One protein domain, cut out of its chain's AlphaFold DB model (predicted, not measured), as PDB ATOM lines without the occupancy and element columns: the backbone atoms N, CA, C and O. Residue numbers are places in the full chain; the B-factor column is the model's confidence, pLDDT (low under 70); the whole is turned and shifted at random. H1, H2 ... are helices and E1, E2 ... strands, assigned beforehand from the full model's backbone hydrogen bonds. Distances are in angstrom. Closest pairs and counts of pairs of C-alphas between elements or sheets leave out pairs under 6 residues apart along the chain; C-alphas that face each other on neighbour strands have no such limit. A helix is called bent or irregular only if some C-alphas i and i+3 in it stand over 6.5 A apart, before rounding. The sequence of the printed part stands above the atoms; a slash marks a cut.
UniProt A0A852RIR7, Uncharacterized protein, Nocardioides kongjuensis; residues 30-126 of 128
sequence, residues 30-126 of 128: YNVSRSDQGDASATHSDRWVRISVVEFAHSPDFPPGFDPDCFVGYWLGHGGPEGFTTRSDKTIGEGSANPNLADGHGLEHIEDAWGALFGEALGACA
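Overview. This is residues 30 to 126 of the 128 residues of an uncharacterized protein of Nocardioides kongjuensis (UniProt A0A852RIR7). A short antiparallel ribbon of two strands, E1 and E2, lies near the middle, with H1 packed on it by residues 35 to 42, while at its other end a cluster begins in which H2 packs on H3 and H3 on the final helix, H4. A long loop without a named element, residues 88 to 109, swings out from E2 at the end away from H3 and returns to H4, the longest helix, which runs to H3. The printed part has 97 residues with four named helices and two named strands, in the order H1 E1 H2 H3 E2 H4; the sheet has the order E1 - E2, and the class is mostly helix. The whole is compact, with a radius of gyration of the C-alphas of 14.5 A and spans of 40 by 28 by 26 A.

Along the chain. Strand E1 holds residues 48 to 52, 13.0 A from first to last C-alpha, and E2 residues 83 to 87, 13.4 A. C-alpha 48 is at (264.413, 153.577, 180.605). Helix H1 holds residues 32 to 42, 14.9 A, and begins with C-alpha 32 at (251.927, 143.996, 173.267). H2, residues 53 to 57, measures 6.0 A, and H3, residues 68 to 77, 13.9 A. H4, residues 110 to 124, measures 19.8 A and ends with C-alpha 124 at (256.002, 125.610, 190.812); it is irregular, with C-alphas 113 and 116 7.8 A apart.

Arrangement. E1 and E2 are antiparallel neighbours, at 154 degrees between their directions. C-alphas 50 and 85 face each other at 4.3 A; N 49 and O 86, at 2.8 A, and N 84 and O 51, at 2.9 A, are within hydrogen-bond range. The closest C-alphas of H1 and E2 are those of Asp 39 and Thr 85, 6.1 A apart. The closest C-alphas of H2 and E2 are those of Val 53 and Gly 83, 4.9 A apart. H2 and H3 touch, with the C-alphas of Ala 57 and Pro 68 closest at 5.1 A. H3 and H4 touch at a steep tilt of 57 degrees, opposite ways; their closest C-alphas, Phe 71 and Ala 121, are 5.4 A apart. H1 touches no helix, and E1 and H4 are apart. In H1, H2 and H3 every O i to N i+4 pair is within hydrogen-bond range; in H4, 9 of 11 are.

Size, cuts and confidence. The two C-alphas farthest apart, those of Asp 69 and Ala 97, are 41.6 A from each other. The printed part has no cut. The link from E2 to H4 is long, with 22 residues. The mean pLDDT of the printed part is 78.7; 33 residues are under 70, namely residues 30 to 41, residue 43, residues 92 to 96 and residues 98 to 112.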
ATOM      1  N   TYR A  30     247.763 144.261 179.017       55.50
ATOM      2  CA  TYR A  30     249.089 144.375 178.420       55.50
ATOM      3  C   TYR A  30     248.984 144.455 176.893       55.50
ATOM      4  O   TYR A  30     248.663 143.483 176.200       55.50
ATOM      5  N   ASN A  31     249.164 145.664 176.364       62.84
ATOM      6  CA  ASN A  31     249.052 145.903 174.940       62.84
ATOM      7  C   ASN A  31     250.431 145.677 174.339       62.84
ATOM      8  O   ASN A  31     251.221 146.615 174.252       62.84
ATOM      9  N   VAL A  32     250.672 144.440 173.899       60.69
ATOM     10  CA  VAL A  32     251.927 143.996 173.267       60.69
ATOM     11  C   VAL A  32     252.442 145.033 172.266       60.69
ATOM     12  O   VAL A  32     253.584 145.458 172.337       60.69
ATOM     13  N   SER A  33     251.568 145.553 171.395       56.09
ATOM     14  CA  SER A  33     251.969 146.519 170.368       56.09
ATOM     15  C   SER A  33     252.385 147.885 170.924       56.09
ATOM     16  O   SER A  33     253.170 148.570 170.268       56.09
ATOM     17  N   ARG A  34     251.825 148.340 172.051       61.00
ATOM     18  CA  ARG A  34     252.258 149.586 172.707       61.00
ATOM     19  C   ARG A  34     253.536 149.371 173.501       61.00
ATOM     20  O   ARG A  34     254.391 150.248 173.445       61.00
ATOM     21  N   SER A  35     253.665 148.233 174.175       63.59
ATOM     22  CA  SER A  35     254.890 147.859 174.878       63.59
ATOM     23  C   SER A  35     256.055 147.705 173.907       63.59
ATOM     24  O   SER A  35     257.063 148.364 174.103       63.59
ATOM     25  N   ASP A  36     255.888 147.020 172.773       64.25
ATOM     26  CA  ASP A  36     256.937 146.898 171.747       64.25
ATOM     27  C   ASP A  36     257.406 148.270 171.221       64.25
ATOM     28  O   ASP A  36     258.592 148.503 170.991       64.25
ATOM     29  N   GLN A  37     256.474 149.211 171.030       63.97
ATOM     30  CA  GLN A  37     256.796 150.576 170.592       63.97
ATOM     31  C   GLN A  37     257.436 151.418 171.705       63.97
ATOM     32  O   GLN A  37     258.304 152.250 171.422       63.97
ATOM     33  N   GLY A  38     257.009 151.220 172.953       65.00
ATOM     34  CA  GLY A  38     257.599 151.822 174.144       65.00
ATOM     35  C   GLY A  38     259.033 151.347 174.353       65.00
ATOM     36  O   GLY A  38     259.936 152.177 174.451       65.00
ATOM     37  N   ASP A  39     259.250 150.036 174.286       65.81
ATOM     38  CA  ASP A  39     260.546 149.360 174.349       65.81
ATOM     39  C   ASP A  39     261.483 149.856 173.246       65.81
ATOM     40  O   ASP A  39     262.609 150.276 173.518       65.81
ATOM     41  N   ALA A  40     261.005 149.912 171.998       69.19
ATOM     42  CA  ALA A  40     261.784 150.449 170.882       69.19
ATOM     43  C   ALA A  40     262.117 151.943 171.043       69.19
ATOM     44  O   ALA A  40     263.141 152.411 170.555       69.19
ATOM     45  N   SER A  41     261.268 152.717 171.722       67.19
ATOM     46  CA  SER A  41     261.550 154.128 172.017       67.19
ATOM     47  C   SER A  41     262.505 154.289 173.207       67.19
ATOM     48  O   SER A  41     263.226 155.287 173.298       67.19
ATOM     49  N   ALA A  42     262.531 153.312 174.113       71.75
ATOM     50  CA  ALA A  42     263.364 153.292 175.306       71.75
ATOM     51  C   ALA A  42     264.834 152.965 175.026       71.75
ATOM     52  O   ALA A  42     265.693 153.415 175.781       71.75
ATOM     53  N   THR A  43     265.163 152.294 173.914       68.62
ATOM     54  CA  THR A  43     266.553 151.945 173.543       68.62
ATOM     55  C   THR A  43     267.500 153.141 173.402       68.62
ATOM     56  O   THR A  43     268.713 152.960 173.330       68.62
ATOM     57  N   HIS A  44     266.976 154.367 173.339       75.56
ATOM     58  CA  HIS A  44     267.755 155.604 173.247       75.56
ATOM     59  C   HIS A  44     267.732 156.445 174.532       75.56
ATOM     60  O   HIS A  44     268.117 157.616 174.502       75.56
ATOM     61  N   SER A  45     267.243 155.900 175.648       74.88
ATOM     62  CA  SER A  45     267.085 156.637 176.898       74.88
ATOM     63  C   SER A  45     267.936 156.067 178.024       74.88
ATOM     64  O   SER A  45     267.787 154.914 178.393       74.88
ATOM     65  N   ASP A  46     268.708 156.928 178.687       79.69
ATOM     66  CA  ASP A  46     269.437 156.562 179.915       79.69
ATOM     67  C   ASP A  46     268.513 156.370 181.138       79.69
ATOM     68  O   ASP A  46     268.967 156.020 182.225       79.69
ATOM     69  N   ARG A  47     267.213 156.661 180.990       80.31
ATOM     70  CA  ARG A  47     266.210 156.617 182.069       80.31
ATOM     71  C   ARG A  47     265.283 155.414 181.981       80.31
ATOM     72  O   ARG A  47     264.595 155.126 182.952       80.31
ATOM     73  N   TRP A  48     265.224 154.764 180.824       77.06
ATOM     74  CA  TRP A  48     264.413 153.577 180.605       77.06
ATOM     75  C   TRP A  48     265.352 152.394 180.444       77.06
ATOM     76  O   TRP A  48     266.152 152.345 179.516       77.06
ATOM     77  N   VAL A  49     265.289 151.472 181.393       77.38
ATOM     78  CA  VAL A  49     266.183 150.325 181.485       77.38
ATOM     79  C   VAL A  49     265.400 149.056 181.215       77.38
ATOM     80  O   VAL A  49     264.292 148.871 181.719       77.38
ATOM     81  N   ARG A  50     265.993 148.168 180.421       80.31
ATOM     82  CA  ARG A  50     265.440 146.847 180.165       80.31
ATOM     83  C   ARG A  50     265.949 145.881 181.228       80.31
ATOM     84  O   ARG A  50     267.148 145.653 181.327       80.31
ATOM     85  N   ILE A  51     265.038 145.306 182.000       81.00
ATOM     86  CA  ILE A  51     265.311 144.233 182.956       81.00
ATOM     87  C   ILE A  51     265.075 142.910 182.237       81.00
ATOM     88  O   ILE A  51     263.976 142.669 181.734       81.00
ATOM     89  N   SER A  52     266.097 142.063 182.147       88.88
ATOM     90  CA  SER A  52     265.965 140.692 181.648       88.88
ATOM     91  C   SER A  52     265.435 139.785 182.754       88.88
ATOM     92  O   SER A  52     265.956 139.799 183.867       88.88
ATOM     93  N   VAL A  53     264.425 138.964 182.452       90.19
ATOM     94  CA  VAL A  53     263.897 137.985 183.422       90.19
ATOM     95  C   VAL A  53     264.951 136.938 183.765       90.19
ATOM     96  O   VAL A  53     265.059 136.533 184.918       90.19
ATOM     97  N   VAL A  54     265.767 136.541 182.787       94.38
ATOM     98  CA  VAL A  54     266.855 135.581 183.002       94.38
ATOM     99  C   VAL A  54     267.922 136.170 183.920       94.38
ATOM    100  O   VAL A  54     268.356 135.501 184.854       94.38
ATOM    101  N   GLU A  55     268.329 137.420 183.685       93.50
ATOM    102  CA  GLU A  55     269.336 138.083 184.525       93.50
ATOM    103  C   GLU A  55     268.798 138.343 185.931       93.50
ATOM    104  O   GLU A  55     269.511 138.117 186.904       93.50
ATOM    105  N   PHE A  56     267.529 138.749 186.045       91.00
ATOM    106  CA  PHE A  56     266.857 138.909 187.328       91.00
ATOM    107  C   PHE A  56     266.790 137.591 188.103       91.00
ATOM    108  O   PHE A  56     267.184 137.577 189.264       91.00
ATOM    109  N   ALA A  57     266.373 136.484 187.478       94.88
ATOM    110  CA  ALA A  57     266.272 135.180 188.141       94.88
ATOM    111  C   ALA A  57     267.618 134.680 188.691       94.88
ATOM    112  O   ALA A  57     267.670 134.022 189.725       94.88
ATOM    113  N   HIS A  58     268.719 135.042 188.030       95.56
ATOM    114  CA  HIS A  58     270.081 134.697 188.445       95.56
ATOM    115  C   HIS A  58     270.764 135.785 189.283       95.56
ATOM    116  O   HIS A  58     271.941 135.652 189.635       95.56
ATOM    117  N   SER A  59     270.059 136.874 189.594       93.19
ATOM    118  CA  SER A  59     270.589 137.955 190.416       93.19
ATOM    119  C   SER A  59     270.550 137.603 191.908       93.19
ATOM    120  O   SER A  59     269.742 136.778 192.337       93.19
ATOM    121  N   PRO A  60     271.369 138.272 192.741       91.75
ATOM    122  CA  PRO A  60     271.259 138.175 194.198       91.75
ATOM    123  C   PRO A  60     269.911 138.650 194.765       91.75
ATOM    124  O   PRO A  60     269.603 138.328 195.910       91.75
ATOM    125  N   ASP A  61     269.138 139.417 193.990       88.19
ATOM    126  CA  ASP A  61     267.844 139.974 194.395       88.19
ATOM    127  C   ASP A  61     266.672 139.023 194.097       88.19
ATOM    128  O   ASP A  61     265.542 139.280 194.522       88.19
ATOM    129  N   PHE A  62     266.918 137.915 193.385       92.06
ATOM    130  CA  PHE A  62     265.902 136.887 193.193       92.06
ATOM    131  C   PHE A  62     265.544 136.246 194.543       92.06
ATOM    132  O   PHE A  62     266.444 135.956 195.339       92.06
ATOM    133  N   PRO A  63     264.250 136.012 194.837       88.75
ATOM    134  CA  PRO A  63     263.843 135.455 196.116       88.75
ATOM    135  C   PRO A  63     264.586 134.144 196.437       88.75
ATOM    136  O   PRO A  63     264.637 133.242 195.597       88.75
ATOM    137  N   PRO A  64     265.160 133.996 197.644       90.75
ATOM    138  CA  PRO A  64     265.798 132.747 198.038       90.75
ATOM    139  C   PRO A  64     264.752 131.641 198.229       90.75
ATOM    140  O   PRO A  64     263.608 131.912 198.592       90.75
ATOM    141  N   GLY A  65     265.165 130.384 198.050       93.94
ATOM    142  CA  GLY A  65     264.281 129.220 198.211       93.94
ATOM    143  C   GLY A  65     263.524 128.817 196.945       93.94
ATOM    144  O   GLY A  65     262.620 127.991 197.021       93.94
ATOM    145  N   PHE A  66     263.907 129.355 195.787       96.38
ATOM    146  CA  PHE A  66     263.343 129.012 194.485       96.38
ATOM    147  C   PHE A  66     264.460 128.652 193.502       96.38
ATOM    148  O   PHE A  66     265.567 129.180 193.608       96.38
ATOM    149  N   ASP A  67     264.178 127.750 192.565       97.19
ATOM    150  CA  ASP A  67     265.081 127.377 191.473       97.19
ATOM    151  C   ASP A  67     264.977 128.403 190.320       97.19
ATOM    152  O   ASP A  67     263.915 128.492 189.688       97.19
ATOM    153  N   PRO A  68     266.048 129.172 190.022       96.38
ATOM    154  CA  PRO A  68     266.050 130.174 188.955       96.38
ATOM    155  C   PRO A  68     265.786 129.609 187.559       96.38
ATOM    156  O   PRO A  68     265.046 130.213 186.779       96.38
ATOM    157  N   ASP A  69     266.367 128.453 187.237       97.38
ATOM    158  CA  ASP A  69     266.254 127.848 185.908       97.38
ATOM    159  C   ASP A  69     264.844 127.294 185.698       97.38
ATOM    160  O   ASP A  69     264.239 127.482 184.636       97.38
ATOM    161  N   CYS A  70     264.280 126.673 186.740       97.31
ATOM    162  CA  CYS A  70     262.877 126.272 186.744       97.31
ATOM    163  C   CYS A  70     261.960 127.484 186.548       97.31
ATOM    164  O   CYS A  70     261.067 127.438 185.699       97.31
ATOM    165  N   PHE A  71     262.190 128.572 187.294       97.62
ATOM    166  CA  PHE A  71     261.366 129.779 187.214       97.62
ATOM    167  C   PHE A  71     261.367 130.360 185.799       97.62
ATOM    168  O   PHE A  71     260.297 130.589 185.234       97.62
ATOM    169  N   VAL A  72     262.547 130.537 185.193       96.81
ATOM    170  CA  VAL A  72     262.682 131.044 183.816       96.81
ATOM    171  C   VAL A  72     261.963 130.126 182.827       96.81
ATOM    172  O   VAL A  72     261.213 130.607 181.972       96.81
ATOM    173  N   GLY A  73     262.155 128.810 182.952       96.81
ATOM    174  CA  GLY A  73     261.508 127.824 182.089       96.81
ATOM    175  C   GLY A  73     259.984 127.853 182.197       96.81
ATOM    176  O   GLY A  73     259.292 127.841 181.177       96.81
ATOM    177  N   TYR A  74     259.454 127.943 183.419       96.31
ATOM    178  CA  TYR A  74     258.019 128.057 183.656       96.31
ATOM    179  C   TYR A  74     257.479 129.359 183.070       96.31
ATOM    180  O   TYR A  74     256.547 129.339 182.270       96.31
ATOM    181  N   TRP A  75     258.087 130.482 183.437       94.31
ATOM    182  CA  TRP A  75     257.661 131.816 183.050       94.31
ATOM    183  C   TRP A  75     257.551 131.980 181.529       94.31
ATOM    184  O   TRP A  75     256.479 132.308 181.015       94.31
ATOM    185  N   LEU A  76     258.627 131.678 180.794       93.19
ATOM    186  CA  LEU A  76     258.646 131.793 179.332       93.19
ATOM    187  C   LEU A  76     257.727 130.754 178.673       93.19
ATOM    188  O   LEU A  76     257.048 131.051 177.691       93.19
ATOM    189  N   GLY A  77     257.662 129.543 179.236       91.88
ATOM    190  CA  GLY A  77     256.802 128.465 178.743       91.88
ATOM    191  C   GLY A  77     255.302 128.749 178.870       91.88
ATOM    192  O   GLY A  77     254.512 128.164 178.129       91.88
ATOM    193  N   HIS A  78     254.909 129.660 179.764       90.75
ATOM    194  CA  HIS A  78     253.514 130.032 180.025       90.75
ATOM    195  C   HIS A  78     253.162 131.440 179.518       90.75
ATOM    196  O   HIS A  78     252.122 131.991 179.873       90.75
ATOM    197  N   GLY A  79     253.992 132.001 178.632       84.88
ATOM    198  CA  GLY A  79     253.693 133.241 177.912       84.88
ATOM    199  C   GLY A  79     254.166 134.519 178.599       84.88
ATOM    200  O   GLY A  79     253.810 135.604 178.141       84.88
ATOM    201  N   GLY A  80     254.970 134.412 179.658       86.69
ATOM    202  CA  GLY A  80     255.646 135.559 180.247       86.69
ATOM    203  C   GLY A  80     256.709 136.137 179.296       86.69
ATOM    204  O   GLY A  80     257.379 135.380 178.589       86.69
ATOM    205  N   PRO A  81     256.897 137.468 179.249       84.12
ATOM    206  CA  PRO A  81     257.888 138.100 178.377       84.12
ATOM    207  C   PRO A  81     259.329 137.834 178.832       84.12
ATOM    208  O   PRO A  81     259.607 137.681 180.016       84.12
ATOM    209  N   GLU A  82     260.296 137.907 177.917       87.38
ATOM    210  CA  GLU A  82     261.737 137.813 178.243       87.38
ATOM    211  C   GLU A  82     262.241 138.994 179.104       87.38
ATOM    212  O   GLU A  82     263.377 139.037 179.582       87.38
ATOM    213  N   GLY A  83     261.384 139.989 179.310       81.81
ATOM    214  CA  GLY A  83     261.453 140.945 180.403       81.81
ATOM    215  C   GLY A  83     260.856 142.295 180.046       81.81
ATOM    216  O   GLY A  83     260.019 142.383 179.152       81.81
ATOM    217  N   PHE A  84     261.293 143.332 180.755       78.19
ATOM    218  CA  PHE A  84     260.480 144.528 180.945       78.19
ATOM    219  C   PHE A  84     261.291 145.805 180.871       78.19
ATOM    220  O   PHE A  84     262.381 145.879 181.441       78.19
ATOM    221  N   THR A  85     260.748 146.825 180.224       77.75
ATOM    222  CA  THR A  85     261.346 148.155 180.238       77.75
ATOM    223  C   THR A  85     260.720 148.974 181.347       77.75
ATOM    224  O   THR A  85     259.559 149.363 181.286       77.75
ATOM    225  N   THR A  86     261.513 149.293 182.360       75.56
ATOM    226  CA  THR A  86     261.074 150.151 183.456       75.56
ATOM    227  C   THR A  86     261.881 151.432 183.503       75.56
ATOM    228  O   THR A  86     262.934 151.570 182.876       75.56
ATOM    229  N   ARG A  87     261.375 152.405 184.246       76.44
ATOM    230  CA  ARG A  87     262.051 153.671 184.450       76.44
ATOM    231  C   ARG A  87     262.967 153.578 185.675       76.44
ATOM    232  O   ARG A  87     262.527 153.150 186.733       76.44
ATOM    233  N   SER A  88     264.227 153.989 185.551       77.69
ATOM    234  CA  SER A  88     265.240 153.822 186.607       77.69
ATOM    235  C   SER A  88     265.405 155.028 187.539       77.69
ATOM    236  O   SER A  88     265.908 154.876 188.648       77.69
ATOM    237  N   ASP A  89     265.023 156.233 187.106       75.06
ATOM    238  CA  ASP A  89     265.300 157.483 187.833       75.06
ATOM    239  C   ASP A  89     264.139 157.973 188.705       75.06
ATOM    240  O   ASP A  89     264.350 158.813 189.580       75.06
ATOM    241  N   LYS A  90     262.914 157.508 188.441       71.62
ATOM    242  CA  LYS A  90     261.729 157.841 189.237       71.62
ATOM    243  C   LYS A  90     260.549 156.927 188.933       71.62
ATOM    244  O   LYS A  90     260.399 156.432 187.815       71.62
ATOM    245  N   THR A  91     259.628 156.912 189.880       71.31
ATOM    246  CA  THR A  91     258.264 156.414 189.747       71.31
ATOM    247  C   THR A  91     257.414 157.436 188.976       71.31
ATOM    248  O   THR A  91     257.400 158.637 189.272       71.31
ATOM    249  N   ILE A  92     256.745 157.012 187.900       69.44
ATOM    250  CA  ILE A  92     255.859 157.904 187.126       69.44
ATOM    251  C   ILE A  92     254.615 158.236 187.961       69.44
ATOM    252  O   ILE A  92     254.092 157.390 188.647       69.44
ATOM    253  N   GLY A  93     254.135 159.480 187.967       65.50
ATOM    254  CA  GLY A  93     252.908 159.799 188.714       65.50
ATOM    255  C   GLY A  93     253.047 159.830 190.244       65.50
ATOM    256  O   GLY A  93     252.064 160.133 190.914       65.50
ATOM    257  N   GLU A  94     254.244 159.624 190.804       68.62
ATOM    258  CA  GLU A  94     254.487 159.773 192.242       68.62
ATOM    259  C   GLU A  94     254.029 161.157 192.744       68.62
ATOM    260  O   GLU A  94     254.425 162.200 192.214       68.62
ATOM    261  N   GLY A  95     253.138 161.164 193.742       65.19
ATOM    262  CA  GLY A  95     252.548 162.384 194.308       65.19
ATOM    263  C   GLY A  95     251.567 163.126 193.387       65.19
ATOM    264  O   GLY A  95     251.178 164.256 193.690       65.19
ATOM    265  N   SER A  96     251.164 162.532 192.262       68.94
ATOM    266  CA  SER A  96     250.228 163.137 191.314       68.94
ATOM    267  C   SER A  96     248.778 163.013 191.785       68.94
ATOM    268  O   SER A  96     248.342 161.962 192.240       68.94
ATOM    269  N   ALA A  97     247.991 164.076 191.601       72.44
ATOM    270  CA  ALA A  97     246.534 164.043 191.765       72.44
ATOM    271  C   ALA A  97     245.795 163.650 190.468       72.44
ATOM    272  O   ALA A  97     244.567 163.717 190.409       72.44
ATOM    273  N   ASN A  98     246.526 163.313 189.398       62.62
ATOM    274  CA  ASN A  98     245.934 162.930 188.119       62.62
ATOM    275  C   ASN A  98     245.479 161.463 188.176       62.62
ATOM    276  O   ASN A  98     246.342 160.591 188.221       62.62
ATOM    277  N   PRO A  99     244.169 161.170 188.074       62.34
ATOM    278  CA  PRO A  99     243.651 159.803 188.162       62.34
ATOM    279  C   PRO A  99     244.069 158.904 186.987       62.34
ATOM    280  O   PRO A  99     243.801 157.712 187.017       62.34
ATOM    281  N   ASN A 100     244.692 159.470 185.946       58.50
ATOM    282  CA  ASN A 100     245.186 158.739 184.776       58.50
ATOM    283  C   ASN A 100     246.709 158.542 184.789       58.50
ATOM    284  O   ASN A 100     247.253 157.954 183.858       58.50
ATOM    285  N   LEU A 101     247.416 159.106 185.773       56.38
ATOM    286  CA  LEU A 101     248.813 158.774 186.019       56.38
ATOM    287  C   LEU A 101     248.796 157.788 187.174       56.38
ATOM    288  O   LEU A 101     248.634 158.200 188.320       56.38
ATOM    289  N   ALA A 102     248.913 156.504 186.852       52.56
ATOM    290  CA  ALA A 102     249.178 155.505 187.864       52.56
ATOM    291  C   ALA A 102     250.453 155.865 188.634       52.56
ATOM    292  O   ALA A 102     251.343 156.538 188.108       52.56
ATOM    293  N   ASP A 103     250.519 155.385 189.863       55.19
ATOM    294  CA  ASP A 103     251.597 155.391 190.857       55.19
ATOM    295  C   ASP A 103     252.923 154.747 190.403       55.19
ATOM    296  O   ASP A 103     253.756 154.381 191.222       55.19
ATOM    297  N   GLY A 104     253.170 154.704 189.096       51.53
ATOM    298  CA  GLY A 104     254.505 154.656 188.517       51.53
ATOM    299  C   GLY A 104     255.149 153.305 188.398       51.53
ATOM    300  O   GLY A 104     256.375 153.236 188.362       51.53
ATOM    301  N   HIS A 105     254.324 152.281 188.228       52.47
ATOM    302  CA  HIS A 105     254.747 150.906 187.990       52.47
ATOM    303  C   HIS A 105     255.443 150.667 186.632       52.47
ATOM    304  O   HIS A 105     256.053 149.622 186.445       52.47
ATOM    305  N   GLY A 106     255.463 151.645 185.715       54.41
ATOM    306  CA  GLY A 106     256.181 151.550 184.436       54.41
ATOM    307  C   GLY A 106     255.359 152.072 183.259       54.41
ATOM    308  O   GLY A 106     254.374 152.785 183.457       54.41
ATOM    309  N   LEU A 107     255.773 151.751 182.023       52.44
ATOM    310  CA  LEU A 107     254.863 151.803 180.864       52.44
ATOM    311  C   LEU A 107     253.801 150.694 180.964       52.44
ATOM    312  O   LEU A 107     252.720 150.837 180.396       52.44
ATOM    313  N   GLU A 108     254.108 149.640 181.724       55.38
ATOM    314  CA  GLU A 108     253.240 148.521 182.063       55.38
ATOM    315  C   GLU A 108     252.989 148.440 183.575       55.38
ATOM    316  O   GLU A 108     253.912 148.576 184.377       55.38
ATOM    317  N   HIS A 109     251.756 148.124 183.967       64.12
ATOM    318  CA  HIS A 109     251.448 147.611 185.302       64.12
ATOM    319  C   HIS A 109     251.865 146.139 185.384       64.12
ATOM    320  O   HIS A 109     251.059 145.233 185.167       64.12
ATOM    321  N   ILE A 110     253.157 145.893 185.601       65.31
ATOM    322  CA  ILE A 110     253.747 144.550 185.539       65.31
ATOM    323  C   ILE A 110     253.099 143.583 186.534       65.31
ATOM    324  O   ILE A 110     252.869 142.419 186.200       65.31
ATOM    325  N   GLU A 111     252.754 144.056 187.729       67.19
ATOM    326  CA  GLU A 111     252.117 143.254 188.769       67.19
ATOM    327  C   GLU A 111     250.670 142.904 188.405       67.19
ATOM    328  O   GLU A 111     250.250 141.767 188.618       67.19
ATOM    329  N   ASP A 112     249.930 143.830 187.790       67.94
ATOM    330  CA  ASP A 112     248.551 143.582 187.350       67.94
ATOM    331  C   ASP A 112     248.506 142.653 186.130       67.94
ATOM    332  O   ASP A 112     247.647 141.774 186.037       67.94
ATOM    333  N   ALA A 113     249.451 142.817 185.200       72.88
ATOM    334  CA  ALA A 113     249.516 142.023 183.979       72.88
ATOM    335  C   ALA A 113     250.096 140.621 184.210       72.88
ATOM    336  O   ALA A 113     249.638 139.657 183.596       72.88
ATOM    337  N   TRP A 114     251.100 140.496 185.085       81.94
ATOM    338  CA  TRP A 114     251.906 139.281 185.197       81.94
ATOM    339  C   TRP A 114     252.129 138.775 186.621       81.94
ATOM    340  O   TRP A 114     252.718 137.707 186.790       81.94
ATOM    341  N   GLY A 115     251.653 139.477 187.651       83.81
ATOM    342  CA  GLY A 115     251.865 139.083 189.048       83.81
ATOM    343  C   GLY A 115     251.304 137.697 189.379       83.81
ATOM    344  O   GLY A 115     251.932 136.945 190.122       83.81
ATOM    345  N   ALA A 116     250.173 137.318 188.772       88.38
ATOM    346  CA  ALA A 116     249.616 135.971 188.906       88.38
ATOM    347  C   ALA A 116     250.575 134.903 188.350       88.38
ATOM    348  O   ALA A 116     250.945 133.981 189.073       88.38
ATOM    349  N   LEU A 117     251.047 135.078 187.109       89.38
ATOM    350  CA  LEU A 117     252.004 134.165 186.479       89.38
ATOM    351  C   LEU A 117     253.329 134.107 187.254       89.38
ATOM    352  O   LEU A 117     253.914 133.038 187.408       89.38
ATOM    353  N   PHE A 118     253.795 135.244 187.769       89.75
ATOM    354  CA  PHE A 118     255.008 135.313 188.578       89.75
ATOM    355  C   PHE A 118     254.871 134.467 189.851       89.75
ATOM    356  O   PHE A 118     255.750 133.664 190.166       89.75
ATOM    357  N   GLY A 119     253.746 134.605 190.561       91.25
ATOM    358  CA  GLY A 119     253.442 133.809 191.749       91.25
ATOM    359  C   GLY A 119     253.290 132.316 191.449       91.25
ATOM    360  O   GLY A 119     253.795 131.487 192.206       91.25
ATOM    361  N   GLU A 120     252.648 131.962 190.336       94.44
ATOM    362  CA  GLU A 120     252.527 130.574 189.868       94.44
ATOM    363  C   GLU A 120     253.895 129.958 189.549       94.44
ATOM    364  O   GLU A 120     254.182 128.846 189.996       94.44
ATOM    365  N   ALA A 121     254.766 130.697 188.855       94.25
ATOM    366  CA  ALA A 121     256.123 130.264 188.532       94.25
ATOM    367  C   ALA A 121     256.967 130.035 189.795       94.25
ATOM    368  O   ALA A 121     257.621 129.000 189.919       94.25
ATOM    369  N   LEU A 122     256.911 130.953 190.770       94.44
ATOM    370  CA  LEU A 122     257.569 130.758 192.066       94.44
ATOM    371  C   LEU A 122     257.016 129.529 192.797       94.44
ATOM    372  O   LEU A 122     257.782 128.705 193.289       94.44
ATOM    373  N   GLY A 123     255.693 129.363 192.837       95.56
ATOM    374  CA  GLY A 123     255.058 128.214 193.484       95.56
ATOM    375  C   GLY A 123     255.459 126.872 192.863       95.56
ATOM    376  O   GLY A 123     255.686 125.904 193.588       95.56
ATOM    377  N   ALA A 124     255.589 126.812 191.536       95.06
ATOM    378  CA  ALA A 124     256.002 125.610 190.812       95.06
ATOM    379  C   ALA A 124     257.484 125.249 191.015       95.06
ATOM    380  O   ALA A 124     257.855 124.086 190.852       95.06
ATOM    381  N   CYS A 125     258.311 126.231 191.374       96.69
ATOM    382  CA  CYS A 125     259.769 126.124 191.411       96.69
ATOM    383  C   CYS A 125     260.362 126.313 192.815       96.69
ATOM    384  O   CYS A 125     261.551 126.604 192.953       96.69
ATOM    385  N   ALA A 126     259.549 126.158 193.861       95.94
ATOM    386  CA  ALA A 126     260.009 126.196 195.243       95.94
ATOM    387  C   ALA A 126     260.956 125.021 195.548       95.94
ATOM    388  O   ALA A 126     260.669 123.864 195.227       95.94
TER     389      ALA A 126